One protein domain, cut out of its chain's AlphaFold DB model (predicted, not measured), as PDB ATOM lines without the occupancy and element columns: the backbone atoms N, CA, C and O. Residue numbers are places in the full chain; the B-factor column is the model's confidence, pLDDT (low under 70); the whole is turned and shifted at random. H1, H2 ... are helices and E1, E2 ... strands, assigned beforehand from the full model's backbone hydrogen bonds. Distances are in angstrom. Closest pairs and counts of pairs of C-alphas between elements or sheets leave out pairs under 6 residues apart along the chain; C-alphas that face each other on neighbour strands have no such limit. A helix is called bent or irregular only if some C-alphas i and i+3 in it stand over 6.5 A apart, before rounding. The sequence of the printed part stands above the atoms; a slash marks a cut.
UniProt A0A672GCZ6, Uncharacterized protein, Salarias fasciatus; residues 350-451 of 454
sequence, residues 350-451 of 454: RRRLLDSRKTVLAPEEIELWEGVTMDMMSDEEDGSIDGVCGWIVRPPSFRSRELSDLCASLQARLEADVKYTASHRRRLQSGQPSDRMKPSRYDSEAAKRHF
ATOM      1  N   ARG A 350     236.868 379.835 256.635       95.44
ATOM      2  CA  ARG A 350     237.379 378.543 256.139       95.44
ATOM      3  C   ARG A 350     236.289 377.657 255.539       95.44
ATOM      4  O   ARG A 350     236.522 377.036 254.505       95.44
ATOM      5  N   ARG A 351     235.101 377.604 256.151       96.00
ATOM      6  CA  ARG A 351     233.957 376.859 255.600       96.00
ATOM      7  C   ARG A 351     233.508 377.441 254.256       96.00
ATOM      8  O   ARG A 351     233.451 376.701 253.283       96.00
ATOM      9  N   ARG A 352     233.292 378.759 254.179       94.25
ATOM     10  CA  ARG A 352     232.935 379.441 252.921       94.25
ATOM     11  C   ARG A 352     233.991 379.225 251.839       94.25
ATOM     12  O   ARG A 352     233.643 378.916 250.709       94.25
ATOM     13  N   LEU A 353     235.272 379.307 252.196       94.88
ATOM     14  CA  LEU A 353     236.373 379.077 251.265       94.88
ATOM     15  C   LEU A 353     236.376 377.650 250.703       94.88
ATOM     16  O   LEU A 353     236.588 377.466 249.504       94.88
ATOM     17  N   LEU A 354     236.133 376.648 251.553       97.00
ATOM     18  CA  LEU A 354     235.985 375.257 251.126       97.00
ATOM     19  C   LEU A 354     234.835 375.115 250.122       97.00
ATOM     20  O   LEU A 354     235.020 374.515 249.063       97.00
ATOM     21  N   ASP A 355     233.676 375.688 250.449       96.06
ATOM     22  CA  ASP A 355     232.473 375.609 249.621       96.06
ATOM     23  C   ASP A 355     232.680 376.301 248.267       96.06
ATOM     24  O   ASP A 355     232.407 375.694 247.233       96.06
ATOM     25  N   SER A 356     233.250 377.512 248.242       94.56
ATOM     26  CA  SER A 356     233.585 378.221 246.998       94.56
ATOM     27  C   SER A 356     234.585 377.442 246.146       94.56
ATOM     28  O   SER A 356     234.404 377.299 244.944       94.56
ATOM     29  N   ARG A 357     235.640 376.879 246.743       96.19
ATOM     30  CA  ARG A 357     236.620 376.084 245.982       96.19
ATOM     31  C   ARG A 357     235.999 374.829 245.387       96.19
ATOM     32  O   ARG A 357     236.353 374.438 244.277       96.19
ATOM     33  N   LYS A 358     235.029 374.236 246.083       96.56
ATOM     34  CA  LYS A 358     234.308 373.067 245.591       96.56
ATOM     35  C   LYS A 358     233.520 373.352 244.305       96.56
ATOM     36  O   LYS A 358     233.354 372.439 243.503       96.56
ATOM     37  N   THR A 359     233.065 374.588 244.073       95.56
ATOM     38  CA  THR A 359     232.275 374.927 242.872       95.56
ATOM     39  C   THR A 359     233.103 375.028 241.593       95.56
ATOM     40  O   THR A 359     232.527 375.016 240.511       95.56
ATOM     41  N   VAL A 360     234.430 375.141 241.699       96.25
ATOM     42  CA  VAL A 360     235.333 375.321 240.548       96.25
ATOM     43  C   VAL A 360     236.246 374.119 240.290       96.25
ATOM     44  O   VAL A 360     237.129 374.217 239.443       96.25
ATOM     45  N   LEU A 361     236.049 373.000 240.998       96.94
ATOM     46  CA  LEU A 361     236.823 371.759 240.840       96.94
ATOM     47  C   LEU A 361     236.724 371.181 239.424       96.94
ATOM     48  O   LEU A 361     235.631 371.050 238.874       96.94
ATOM     49  N   ALA A 362     237.870 370.779 238.873       96.25
ATOM     50  CA  ALA A 362     237.926 370.004 237.639       96.25
ATOM     51  C   ALA A 362     237.792 368.495 237.942       96.25
ATOM     52  O   ALA A 362     238.147 368.069 239.044       96.25
ATOM     53  N   PRO A 363     237.299 367.666 237.000       96.19
ATOM     54  CA  PRO A 363     237.099 366.228 237.220       96.19
ATOM     55  C   PRO A 363     238.350 365.478 237.705       96.19
ATOM     56  O   PRO A 363     238.273 364.664 238.621       96.19
ATOM     57  N   GLU A 364     239.504 365.793 237.131       95.81
ATOM     58  CA  GLU A 364     240.819 365.235 237.459       95.81
ATOM     59  C   GLU A 364     241.333 365.624 238.856       95.81
ATOM     60  O   GLU A 364     242.231 364.981 239.391       95.81
ATOM     61  N   GLU A 365     240.750 366.646 239.482       96.31
ATOM     62  CA  GLU A 365     241.145 367.129 240.808       96.31
ATOM     63  C   GLU A 365     240.284 366.540 241.931       96.31
ATOM     64  O   GLU A 365     240.615 366.693 243.108       96.31
ATOM     65  N   ILE A 366     239.183 365.862 241.586       95.25
ATOM     66  CA  ILE A 366     238.225 365.308 242.553       95.25
ATOM     67  C   ILE A 366     238.906 364.296 243.476       95.25
ATOM     68  O   ILE A 366     238.670 364.329 244.681       95.25
ATOM     69  N   GLU A 367     239.779 363.445 242.933       94.88
ATOM     70  CA  GLU A 367     240.505 362.440 243.715       94.88
ATOM     71  C   GLU A 367     241.431 363.091 244.749       94.88
ATOM     72  O   GLU A 367     241.461 362.669 245.900       94.88
ATOM     73  N   LEU A 368     242.147 364.165 244.395       95.31
ATOM     74  CA  LEU A 368     242.983 364.897 245.353       95.31
ATOM     75  C   LEU A 368     242.145 365.719 246.348       95.31
ATOM     76  O   LEU A 368     242.601 365.981 247.453       95.31
ATOM     77  N   TRP A 369     240.926 366.122 245.988       97.00
ATOM     78  CA  TRP A 369     240.029 366.870 246.873       97.00
ATOM     79  C   TRP A 369     239.206 365.976 247.817       97.00
ATOM     80  O   TRP A 369     238.621 366.449 248.797       97.00
ATOM     81  N   GLU A 370     239.129 364.674 247.546       95.75
ATOM     82  CA  GLU A 370     238.322 363.745 248.328       95.75
ATOM     83  C   GLU A 370     238.817 363.657 249.778       95.75
ATOM     84  O   GLU A 370     239.946 363.245 250.044       95.75
ATOM     85  N   GLY A 371     237.954 364.023 250.729       93.81
ATOM     86  CA  GLY A 371     238.262 364.051 252.163       93.81
ATOM     87  C   GLY A 371     238.768 365.403 252.676       93.81
ATOM     88  O   GLY A 371     238.946 365.557 253.885       93.81
ATOM     89  N   VAL A 372     238.972 366.406 251.812       96.44
ATOM     90  CA  VAL A 372     239.367 367.762 252.229       96.44
ATOM     91  C   VAL A 372     238.275 368.381 253.112       96.44
ATOM     92  O   VAL A 372     237.108 368.467 252.730       96.44
ATOM     93  N   THR A 373     238.660 368.836 254.307       95.12
ATOM     94  CA  THR A 373     237.774 369.533 255.257       95.12
ATOM     95  C   THR A 373     238.142 371.013 255.367       95.12
ATOM     96  O   THR A 373     239.185 371.453 254.879       95.12
ATOM     97  N   MET A 374     237.315 371.802 256.064       94.75
ATOM     98  CA  MET A 374     237.600 373.223 256.309       94.75
ATOM     99  C   MET A 374     238.910 373.443 257.078       94.75
ATOM    100  O   MET A 374     239.515 374.504 256.973       94.75
ATOM    101  N   ASP A 375     239.393 372.444 257.820       94.12
ATOM    102  CA  ASP A 375     240.672 372.537 258.520       94.12
ATOM    103  C   ASP A 375     241.860 372.608 257.556       94.12
ATOM    104  O   ASP A 375     242.895 373.168 257.910       94.12
ATOM    105  N   MET A 376     241.706 372.115 256.322       95.31
ATOM    106  CA  MET A 376     242.734 372.197 255.280       95.31
ATOM    107  C   MET A 376     242.745 373.555 254.566       95.31
ATOM    108  O   MET A 376     243.653 373.848 253.782       95.31
ATOM    109  N   MET A 377     241.732 374.393 254.789       96.00
ATOM    110  CA  MET A 377     241.656 375.722 254.188       96.00
ATOM    111  C   MET A 377     242.613 376.690 254.882       96.00
ATOM    112  O   MET A 377     242.959 376.504 256.046       96.00
ATOM    113  N   SER A 378     243.067 377.705 254.149       94.62
ATOM    114  CA  SER A 378     243.909 378.768 254.705       94.62
ATOM    115  C   SER A 378     243.079 379.688 255.601       94.62
ATOM    116  O   SER A 378     241.898 379.894 255.323       94.62
ATOM    117  N   ASP A 379     243.687 380.245 256.646       93.12
ATOM    118  CA  ASP A 379     243.065 381.331 257.402       93.12
ATOM    119  C   ASP A 379     243.118 382.618 256.578       93.12
ATOM    120  O   ASP A 379     244.122 382.908 255.925       93.12
ATOM    121  N   GLU A 380     242.012 383.352 256.572       92.06
ATOM    122  CA  GLU A 380     241.867 384.632 255.882       92.06
ATOM    123  C   GLU A 380     241.624 385.693 256.950       92.06
ATOM    124  O   GLU A 380     240.514 385.825 257.472       92.06
ATOM    125  N   GLU A 381     242.694 386.385 257.327       89.25
ATOM    126  CA  GLU A 381     242.711 387.389 258.394       89.25
ATOM    127  C   GLU A 381     242.619 388.791 257.802       89.25
ATOM    128  O   GLU A 381     243.163 389.055 256.729       89.25
ATOM    129  N   ASP A 382     241.938 389.698 258.498       88.25
ATOM    130  CA  ASP A 382     241.871 391.092 258.069       88.25
ATOM    131  C   ASP A 382     243.235 391.757 258.276       88.25
ATOM    132  O   ASP A 382     243.824 391.683 259.353       88.25
ATOM    133  N   GLY A 383     243.750 392.397 257.229       86.44
ATOM    134  CA  GLY A 383     245.034 393.078 257.267       86.44
ATOM    135  C   GLY A 383     245.131 394.195 256.237       86.44
ATOM    136  O   GLY A 383     244.231 394.415 255.423       86.44
ATOM    137  N   SER A 384     246.246 394.916 256.282       87.06
ATOM    138  CA  SER A 384     246.573 395.939 255.294       87.06
ATOM    139  C   SER A 384     248.031 395.825 254.869       87.06
ATOM    140  O   SER A 384     248.901 395.522 255.686       87.06
ATOM    141  N   ILE A 385     248.286 396.024 253.577       79.31
ATOM    142  CA  ILE A 385     249.629 396.053 252.987       79.31
ATOM    143  C   ILE A 385     249.704 397.303 252.120       79.31
ATOM    144  O   ILE A 385     248.830 397.513 251.280       79.31
ATOM    145  N   ASP A 386     250.706 398.151 252.356       84.00
ATOM    146  CA  ASP A 386     250.925 399.409 251.626       84.00
ATOM    147  C   ASP A 386     249.669 400.302 251.533       84.00
ATOM    148  O   ASP A 386     249.389 400.928 250.513       84.00
ATOM    149  N   GLY A 387     248.869 400.333 252.608       82.81
ATOM    150  CA  GLY A 387     247.624 401.109 252.679       82.81
ATOM    151  C   GLY A 387     246.419 400.472 251.976       82.81
ATOM    152  O   GLY A 387     245.332 401.045 251.998       82.81
ATOM    153  N   VAL A 388     246.568 399.282 251.387       84.00
ATOM    154  CA  VAL A 388     245.467 398.515 250.794       84.00
ATOM    155  C   VAL A 388     244.938 397.518 251.821       84.00
ATOM    156  O   VAL A 388     245.670 396.636 252.260       84.00
ATOM    157  N   CYS A 389     243.662 397.638 252.192       86.81
ATOM    158  CA  CYS A 389     242.982 396.680 253.066       86.81
ATOM    159  C   CYS A 389     242.566 395.417 252.300       86.81
ATOM    160  O   CYS A 389     242.124 395.481 251.152       86.81
ATOM    161  N   GLY A 390     242.657 394.260 252.952       88.75
ATOM    162  CA  GLY A 390     242.311 392.977 252.353       88.75
ATOM    163  C   GLY A 390     242.642 391.805 253.268       88.75
ATOM    164  O   GLY A 390     242.857 391.979 254.466       88.75
ATOM    165  N   TRP A 391     242.655 390.600 252.707       90.56
ATOM    166  CA  TRP A 391     242.926 389.384 253.465       90.56
ATOM    167  C   TRP A 391     244.382 388.948 253.371       90.56
ATOM    168  O   TRP A 391     244.934 388.792 252.276       90.56
ATOM    169  N   ILE A 392     244.978 388.700 254.536       90.19
ATOM    170  CA  ILE A 392     246.244 387.989 254.683       90.19
ATOM    171  C   ILE A 392     245.915 386.500 254.731       90.19
ATOM    172  O   ILE A 392     245.170 386.041 255.598       90.19
ATOM    173  N   VAL A 393     246.452 385.744 253.775       92.81
ATOM    174  CA  VAL A 393     246.132 384.325 253.611       92.81
ATOM    175  C   VAL A 393     247.210 383.485 254.283       92.81
ATOM    176  O   VAL A 393     248.353 383.478 253.835       92.81
ATOM    177  N   ARG A 394     246.867 382.729 255.325       93.12
ATOM    178  CA  ARG A 394     247.815 381.871 256.053       93.12
ATOM    179  C   ARG A 394     247.494 380.394 255.827       93.12
ATOM    180  O   ARG A 394     246.516 379.885 256.375       93.12
ATOM    181  N   PRO A 395     248.254 379.670 254.989       92.88
ATOM    182  CA  PRO A 395     248.026 378.241 254.804       92.88
ATOM    183  C   PRO A 395     248.400 377.459 256.077       92.88
ATOM    184  O   PRO A 395     249.380 377.814 256.730       92.88
ATOM    185  N   PRO A 396     247.669 376.389 256.440       94.25
ATOM    186  CA  PRO A 396     248.036 375.561 257.583       94.25
ATOM    187  C   PRO A 396     249.391 374.881 257.362       94.25
ATOM    188  O   PRO A 396     249.664 374.341 256.286       94.25
ATOM    189  N   SER A 397     250.234 374.886 258.395       92.94
ATOM    190  CA  SER A 397     251.619 374.402 258.333       92.94
ATOM    191  C   SER A 397     251.743 372.910 258.000       92.94
ATOM    192  O   SER A 397     252.720 372.508 257.370       92.94
ATOM    193  N   PHE A 398     250.746 372.103 258.365       94.06
ATOM    194  CA  PHE A 398     250.711 370.652 258.160       94.06
ATOM    195  C   PHE A 398     250.226 370.218 256.765       94.06
ATOM    196  O   PHE A 398     250.300 369.034 256.444       94.06
ATOM    197  N   ARG A 399     249.708 371.135 255.934       95.00
ATOM    198  CA  ARG A 399     249.118 370.798 254.627       95.00
ATOM    199  C   ARG A 399     250.182 370.416 253.599       95.00
ATOM    200  O   ARG A 399     251.210 371.091 253.499       95.00
ATOM    201  N   SER A 400     249.913 369.367 252.823       95.56
ATOM    202  CA  SER A 400     250.786 368.881 251.753       95.56
ATOM    203  C   SER A 400     251.016 369.945 250.678       95.56
ATOM    204  O   SER A 400     250.265 370.926 250.543       95.56
ATOM    205  N   ARG A 401     252.098 369.766 249.914       94.75
ATOM    206  CA  ARG A 401     252.425 370.667 248.809       94.75
ATOM    207  C   ARG A 401     251.411 370.510 247.682       94.75
ATOM    208  O   ARG A 401     250.894 371.521 247.223       94.75
ATOM    209  N   GLU A 402     251.049 369.275 247.330       95.88
ATOM    210  CA  GLU A 402     250.074 368.988 246.274       95.88
ATOM    211  C   GLU A 402     248.725 369.658 246.564       95.88
ATOM    212  O   GLU A 402     248.163 370.336 245.703       95.88
ATOM    213  N   LEU A 403     248.224 369.549 247.801       96.50
ATOM    214  CA  LEU A 403     246.960 370.183 248.173       96.50
ATOM    215  C   LEU A 403     247.073 371.714 248.232       96.50
ATOM    216  O   LEU A 403     246.107 372.423 247.939       96.50
ATOM    217  N   SER A 404     248.240 372.247 248.598       95.31
ATOM    218  CA  SER A 404     248.486 373.692 248.566       95.31
ATOM    219  C   SER A 404     248.477 374.240 247.137       95.31
ATOM    220  O   SER A 404     247.853 375.277 246.902       95.31
ATOM    221  N   ASP A 405     249.082 373.520 246.194       95.56
ATOM    222  CA  ASP A 405     249.116 373.870 244.772       95.56
ATOM    223  C   ASP A 405     247.714 373.772 244.137       95.56
ATOM    224  O   ASP A 405     247.294 374.668 243.393       95.56
ATOM    225  N   LEU A 406     246.929 372.751 244.511       97.25
ATOM    226  CA  LEU A 406     245.521 372.641 244.115       97.25
ATOM    227  C   LEU A 406     244.689 373.809 244.668       97.25
ATOM    228  O   LEU A 406     243.942 374.445 243.927       97.25
ATOM    229  N   CYS A 407     244.845 374.155 245.950       96.19
ATOM    230  CA  CYS A 407     244.145 375.296 246.549       96.19
ATOM    231  C   CYS A 407     244.472 376.622 245.846       96.19
ATOM    232  O   CYS A 407     243.582 377.461 245.706       96.19
ATOM    233  N   ALA A 408     245.720 376.819 245.409       94.56
ATOM    234  CA  ALA A 408     246.124 377.998 244.643       94.56
ATOM    235  C   ALA A 408     245.482 378.014 243.245       94.56
ATOM    236  O   ALA A 408     244.951 379.038 242.824       94.56
ATOM    237  N   SER A 409     245.449 376.864 242.566       96.31
ATOM    238  CA  SER A 409     244.814 376.708 241.249       96.31
ATOM    239  C   SER A 409     243.300 376.945 241.289       96.31
ATOM    240  O   SER A 409     242.742 377.619 240.420       96.31
ATOM    241  N   LEU A 410     242.621 376.433 242.320       96.56
ATOM    242  CA  LEU A 410     241.195 376.684 242.556       96.56
ATOM    243  C   LEU A 410     240.946 378.162 242.869       96.56
ATOM    244  O   LEU A 410     239.970 378.737 242.395       96.56
ATOM    245  N   GLN A 411     241.847 378.797 243.621       95.31
ATOM    246  CA  GLN A 411     241.727 380.215 243.932       95.31
ATOM    247  C   GLN A 411     241.870 381.100 242.692       95.31
ATOM    248  O   GLN A 411     241.061 382.003 242.498       95.31
ATOM    249  N   ALA A 412     242.838 380.806 241.823       94.06
ATOM    250  CA  ALA A 412     243.011 381.519 240.560       94.06
ATOM    251  C   ALA A 412     241.774 381.390 239.653       94.06
ATOM    252  O   ALA A 412     241.382 382.353 238.998       94.06
ATOM    253  N   ARG A 413     241.113 380.220 239.648       95.50
ATOM    254  CA  ARG A 413     239.845 380.014 238.928       95.50
ATOM    255  C   ARG A 413     238.695 380.838 239.497       95.50
ATOM    256  O   ARG A 413     237.922 381.384 238.719       95.50
ATOM    257  N   LEU A 414     238.592 380.953 240.822       94.12
ATOM    258  CA  LEU A 414     237.599 381.820 241.465       94.12
ATOM    259  C   LEU A 414     237.849 383.296 241.133       94.12
ATOM    260  O   LEU A 414     236.924 384.011 240.771       94.12
ATOM    261  N   GLU A 415     239.099 383.748 241.198       93.00
ATOM    262  CA  GLU A 415     239.469 385.143 240.923       93.00
ATOM    263  C   GLU A 415     239.369 385.531 239.442       93.00
ATOM    264  O   GLU A 415     239.282 386.715 239.123       93.00
ATOM    265  N   ALA A 416     239.324 384.555 238.534       93.06
ATOM    266  CA  ALA A 416     239.011 384.796 237.130       93.06
ATOM    267  C   ALA A 416     237.532 385.176 236.905       93.06
ATOM    268  O   ALA A 416     237.208 385.773 235.876       93.06
ATOM    269  N   ASP A 417     236.632 384.859 237.846       91.62
ATOM    270  CA  ASP A 417     235.234 385.284 237.792       91.62
ATOM    271  C   ASP A 417     235.073 386.711 238.349       91.62
ATOM    272  O   ASP A 417     235.320 387.010 239.522       91.62
ATOM    273  N   VAL A 418     234.593 387.615 237.493       88.94
ATOM    274  CA  VAL A 418     234.325 389.020 237.830       88.94
ATOM    275  C   VAL A 418     233.269 389.146 238.936       88.94
ATOM    276  O   VAL A 418     233.352 390.041 239.772       88.94
ATOM    277  N   LYS A 419     232.283 388.239 238.992       89.50
ATOM    278  CA  LYS A 419     231.264 388.259 240.055       89.50
ATOM    279  C   LYS A 419     231.850 387.880 241.409       89.50
ATOM    280  O   LYS A 419     231.474 388.459 242.429       89.50
ATOM    281  N   TYR A 420     232.772 386.922 241.418       89.00
ATOM    282  CA  TYR A 420     233.461 386.506 242.631       89.00
ATOM    283  C   TYR A 420     234.332 387.647 243.164       89.00
ATOM    284  O   TYR A 420     234.191 388.045 244.316       89.00
ATOM    285  N   THR A 421     235.159 388.252 242.311       87.44
ATOM    286  CA  THR A 421     236.051 389.356 242.710       87.44
ATOM    287  C   THR A 421     235.321 390.640 243.103       87.44
ATOM    288  O   THR A 421     235.832 391.383 243.933       87.44
ATOM    289  N   ALA A 422     234.121 390.893 242.571       85.50
ATOM    290  CA  ALA A 422     233.300 392.033 242.980       85.50
ATOM    291  C   ALA A 422     232.671 391.869 244.377       85.50
ATOM    292  O   ALA A 422     232.406 392.867 245.040       85.50
ATOM    293  N   SER A 423     232.425 390.629 244.813       82.06
ATOM    294  CA  SER A 423     231.752 390.315 246.086       82.06
ATOM    295  C   SER A 423     232.705 389.905 247.211       82.06
ATOM    296  O   SER A 423     232.305 389.846 248.369       82.06
ATOM    297  N   HIS A 424     233.969 389.606 246.899       83.19
ATOM    298  CA  HIS A 424     234.939 389.113 247.874       83.19
ATOM    299  C   HIS A 424     236.038 390.137 248.132       83.19
ATOM    300  O   HIS A 424     236.551 390.782 247.216       83.19
ATOM    301  N   ARG A 425     236.461 390.241 249.397       82.94
ATOM    302  CA  ARG A 425     237.624 391.050 249.766       82.94
ATOM    303  C   ARG A 425     238.866 390.548 249.028       82.94
ATOM    304  O   ARG A 425     239.094 389.347 248.871       82.94
ATOM    305  N   ARG A 426     239.697 391.496 248.601       84.31
ATOM    306  CA  ARG A 426     240.949 391.209 247.901       84.31
ATOM    307  C   ARG A 426     241.919 390.470 248.823       84.31
ATOM    308  O   ARG A 426     242.162 390.910 249.943       84.31
ATOM    309  N   ARG A 427     242.531 389.390 248.334       89.31
ATOM    310  CA  ARG A 427     243.661 388.720 249.000       89.31
ATOM    311  C   ARG A 427     244.941 389.477 248.673       89.31
ATOM    312  O   ARG A 427     245.215 389.728 247.502       89.31
ATOM    313  N   LEU A 428     245.694 389.871 249.694       81.94
ATOM    314  CA  LEU A 428     246.860 390.742 249.523       81.94
ATOM    315  C   LEU A 428     248.154 389.940 249.364       81.94
ATOM    316  O   LEU A 428     248.889 390.147 248.405       81.94
ATOM    317  N   GLN A 429     248.423 389.008 250.281       74.88
ATOM    318  CA  GLN A 429     249.616 388.160 250.249       74.88
ATOM    319  C   GLN A 429     249.410 386.877 251.069       74.88
ATOM    320  O   GLN A 429     248.584 386.831 251.986       74.88
ATOM    321  N   SER A 430     250.206 385.849 250.764       72.12
ATOM    322  CA  SER A 430     250.435 384.723 251.671       72.12
ATOM    323  C   SER A 430     251.232 385.187 252.896       72.12
ATOM    324  O   SER A 430     252.401 385.552 252.769       72.12
ATOM    325  N   GLY A 431     250.605 385.177 254.071       76.69
ATOM    326  CA  GLY A 431     251.281 385.386 255.352       76.69
ATOM    327  C   GLY A 431     252.114 384.169 255.770       76.69
ATOM    328  O   GLY A 431     252.156 383.153 255.069       76.69
ATOM    329  N   GLN A 432     252.760 384.254 256.939       84.75
ATOM    330  CA  GLN A 432     253.391 383.083 257.563       84.75
ATOM    331  C   GLN A 432     252.361 381.949 257.725       84.75
ATOM    332  O   GLN A 432     251.179 382.247 257.952       84.75
ATOM    333  N   PRO A 433     252.771 380.669 257.604       87.50
ATOM    334  CA  PRO A 433     251.870 379.541 257.812       87.50
ATOM    335  C   PRO A 433     251.126 379.656 259.142       87.50
ATOM    336  O   PRO A 433     251.684 380.128 260.126       87.50
ATOM    337  N   SER A 434     249.860 379.242 259.169       89.94
ATOM    338  CA  SER A 434     249.061 379.300 260.395       89.94
ATOM    339  C   SER A 434     249.614 378.314 261.429       89.94
ATOM    340  O   SER A 434     249.882 377.159 261.078       89.94
ATOM    341  N   ASP A 435     249.624 378.720 262.697       86.25
ATOM    342  CA  ASP A 435     250.056 377.902 263.840       86.25
ATOM    343  C   ASP A 435     249.043 376.811 264.239       86.25
ATOM    344  O   ASP A 435     249.241 376.087 265.214       86.25
ATOM    345  N   ARG A 436     247.937 376.657 263.492       90.75
ATOM    346  CA  ARG A 436     246.955 375.596 263.745       90.75
ATOM    347  C   ARG A 436     247.599 374.215 263.699       90.75
ATOM    348  O   ARG A 436     248.285 373.853 262.743       90.75
ATOM    349  N   MET A 437     247.275 373.414 264.709       90.12
ATOM    350  CA  MET A 437     247.678 372.015 264.791       90.12
ATOM    351  C   MET A 437     246.909 371.139 263.798       90.12
ATOM    352  O   MET A 437     245.785 371.457 263.397       90.12
ATOM    353  N   LYS A 438     247.513 369.998 263.441       89.38
ATOM    354  CA  LYS A 438     246.855 368.967 262.632       89.38
ATOM    355  C   LYS A 438     245.565 368.484 263.321       89.38
ATOM    356  O   LYS A 438     245.577 368.305 264.541       89.38
ATOM    357  N   PRO A 439     244.459 368.258 262.583       90.75
ATOM    358  CA  PRO A 439     243.239 367.711 263.170       90.75
ATOM    359  C   PRO A 439     243.508 366.371 263.858       90.75
ATOM    360  O   PRO A 439     244.129 365.486 263.274       90.75
ATOM    361  N   SER A 440     243.004 366.202 265.082       86.06
ATOM    362  CA  SER A 440     243.166 364.961 265.856       86.06
ATOM    363  C   SER A 440     242.396 363.779 265.266       86.06
ATOM    364  O   SER A 440     242.755 362.625 265.483       86.06
ATOM    365  N   ARG A 441     241.335 364.062 264.503       89.00
ATOM    366  CA  ARG A 441     240.528 363.073 263.795       89.00
ATOM    367  C   ARG A 441     240.488 363.430 262.316       89.00
ATOM    368  O   ARG A 441     239.920 364.452 261.939       89.00
ATOM    369  N   TYR A 442     241.072 362.570 261.491       92.19
ATOM    370  CA  TYR A 442     241.092 362.712 260.040       92.19
ATOM    371  C   TYR A 442     241.110 361.330 259.384       92.19
ATOM    372  O   TYR A 442     241.579 360.370 259.998       92.19
ATOM    373  N   ASP A 443     240.570 361.216 258.172       92.69
ATOM    374  CA  ASP A 443     240.599 359.952 257.434       92.69
ATOM    375  C   ASP A 443     242.047 359.561 257.097       92.69
ATOM    376  O   ASP A 443     242.831 360.399 256.650       92.69
ATOM    377  N   SER A 444     242.412 358.299 257.332       90.31
ATOM    378  CA  SER A 444     243.797 357.837 257.212       90.31
ATOM    379  C   SER A 444     244.298 357.784 255.771       90.31
ATOM    380  O   SER A 444     245.488 357.986 255.542       90.31
ATOM    381  N   GLU A 445     243.427 357.525 254.792       90.50
ATOM    382  CA  GLU A 445     243.820 357.526 253.377       90.50
ATOM    383  C   GLU A 445     243.896 358.954 252.831       90.50
ATOM    384  O   GLU A 445     244.830 359.295 252.106       90.50
ATOM    385  N   ALA A 446     242.972 359.828 253.234       92.75
ATOM    386  CA  ALA A 446     243.041 361.256 252.931       92.75
ATOM    387  C   ALA A 446     244.267 361.923 253.575       92.75
ATOM    388  O   ALA A 446     244.910 362.763 252.949       92.75
ATOM    389  N   ALA A 447     244.643 361.523 254.794       92.81
ATOM    390  CA  ALA A 447     245.825 362.030 255.493       92.81
ATOM    391  C   ALA A 447     247.103 361.871 254.657       92.81
ATOM    392  O   ALA A 447     247.894 362.808 254.574       92.81
ATOM    393  N   LYS A 448     247.272 360.728 253.974       92.38
ATOM    394  CA  LYS A 448     248.437 360.454 253.112       92.38
ATOM    395  C   LYS A 448     248.553 361.423 251.932       92.38
ATOM    396  O   LYS A 448     249.655 361.660 251.457       92.38
ATOM    397  N   ARG A 449     247.425 361.958 251.454       93.31
ATOM    398  CA  ARG A 449     247.361 362.916 250.335       93.31
ATOM    399  C   ARG A 449     247.447 364.370 250.807       93.31
ATOM    400  O   ARG A 449     247.973 365.229 250.101       93.31
ATOM    401  N   HIS A 450     246.893 364.669 251.982       96.00
ATOM    402  CA  HIS A 450     246.649 366.046 252.422       96.00
ATOM    403  C   HIS A 450     247.646 366.569 253.451       96.00
ATOM    404  O   HIS A 450     247.742 367.787 253.619       96.00
ATOM    405  N   PHE A 451     248.377 365.694 254.141       94.94
ATOM    406  CA  PHE A 451     249.403 366.095 255.096       94.94
ATOM    407  C   PHE A 451     250.795 366.021 254.494       94.94
ATOM    408  O   PHE A 451     251.066 365.244 253.582       94.94
TER     409      PHE A 451
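Overview. This is residues 350 to 451 of the 454 residues of an uncharacterized protein of Salarias fasciatus (UniProt A0A672GCZ6). A small three-stranded sheet, the hairpin E1 and E2 with short E3 beside E2, makes one end of the domain, both faces free of helices. Beyond it, the longest helix, H3, is crossed by H1 and met near its first residues by H2 and H5, with H4 round the corner at its other end. The 102 printed residues hold H1 H2 E1 E2 H3 H4 E3 H5 in chain order, class mixed; the mixed sheet runs E1, E2, E3. The whole is compact, radius of gyration of the C-alphas 13.8 A, spanning 43 by 31 by 19 A.

Along the chain. Find C-alpha 379 at (243.065, 381.331, 257.402); E1 runs to 385, 16.7 A, and E2, 388 to 394, returns 17.6 A. E3 is 427 to 430. H3, 401 to 415, spans 21.0 A. H1 is 350 to 358, H2 363 to 369, H4 418 to 423; H5, 444 to 450, ends at (246.649, 366.046, 252.422). H2 is irregular, only just: C-alphas 364 and 367 are 6.9 A apart.

Arrangement. In the strongly twisted sheet, E1 and E2 are antiparallel, N 381 to O 392 3.0 A; E2 and E3 are parallel, N 428 to O 391 2.9 A. E2, H3 H4, E3 form a strand-helix-strand unit, parallel strands joined through helices, its crossover right-handed. Helix packing is mostly crossed round the hub H3. H1 touches it about perpendicular, 78 degrees, closest C-alphas Arg 357 and Leu 410, 5.7 A. H5 touches its residues 402 to 403 alone, closest C-alphas His 450 and Leu 403, 5.9 A. H2 only just touches its residues 403 to 406 alone, with 3 pairs of C-alphas within 8 A, closest Leu 368 and Leu 403, 7.2 A. H4 touches H3 only at the corner, only just, with 3 pairs, closest C-alphas Thr 421 and Glu 415, 5.7 A. Each O i to N i+4 pair is within hydrogen-bond range in H1, H3 and H4; H2 and H5 each have 1 of 3, beside 3 of 4 O i to N i+3 pairs.

Size, cuts and confidence. The C-alphas farthest apart, Gly 387 and Glu 445, are 43.8 A apart. The printed part has no cut; E3 to H5 is the long link, and no printed residue is under 70 in pLDDT.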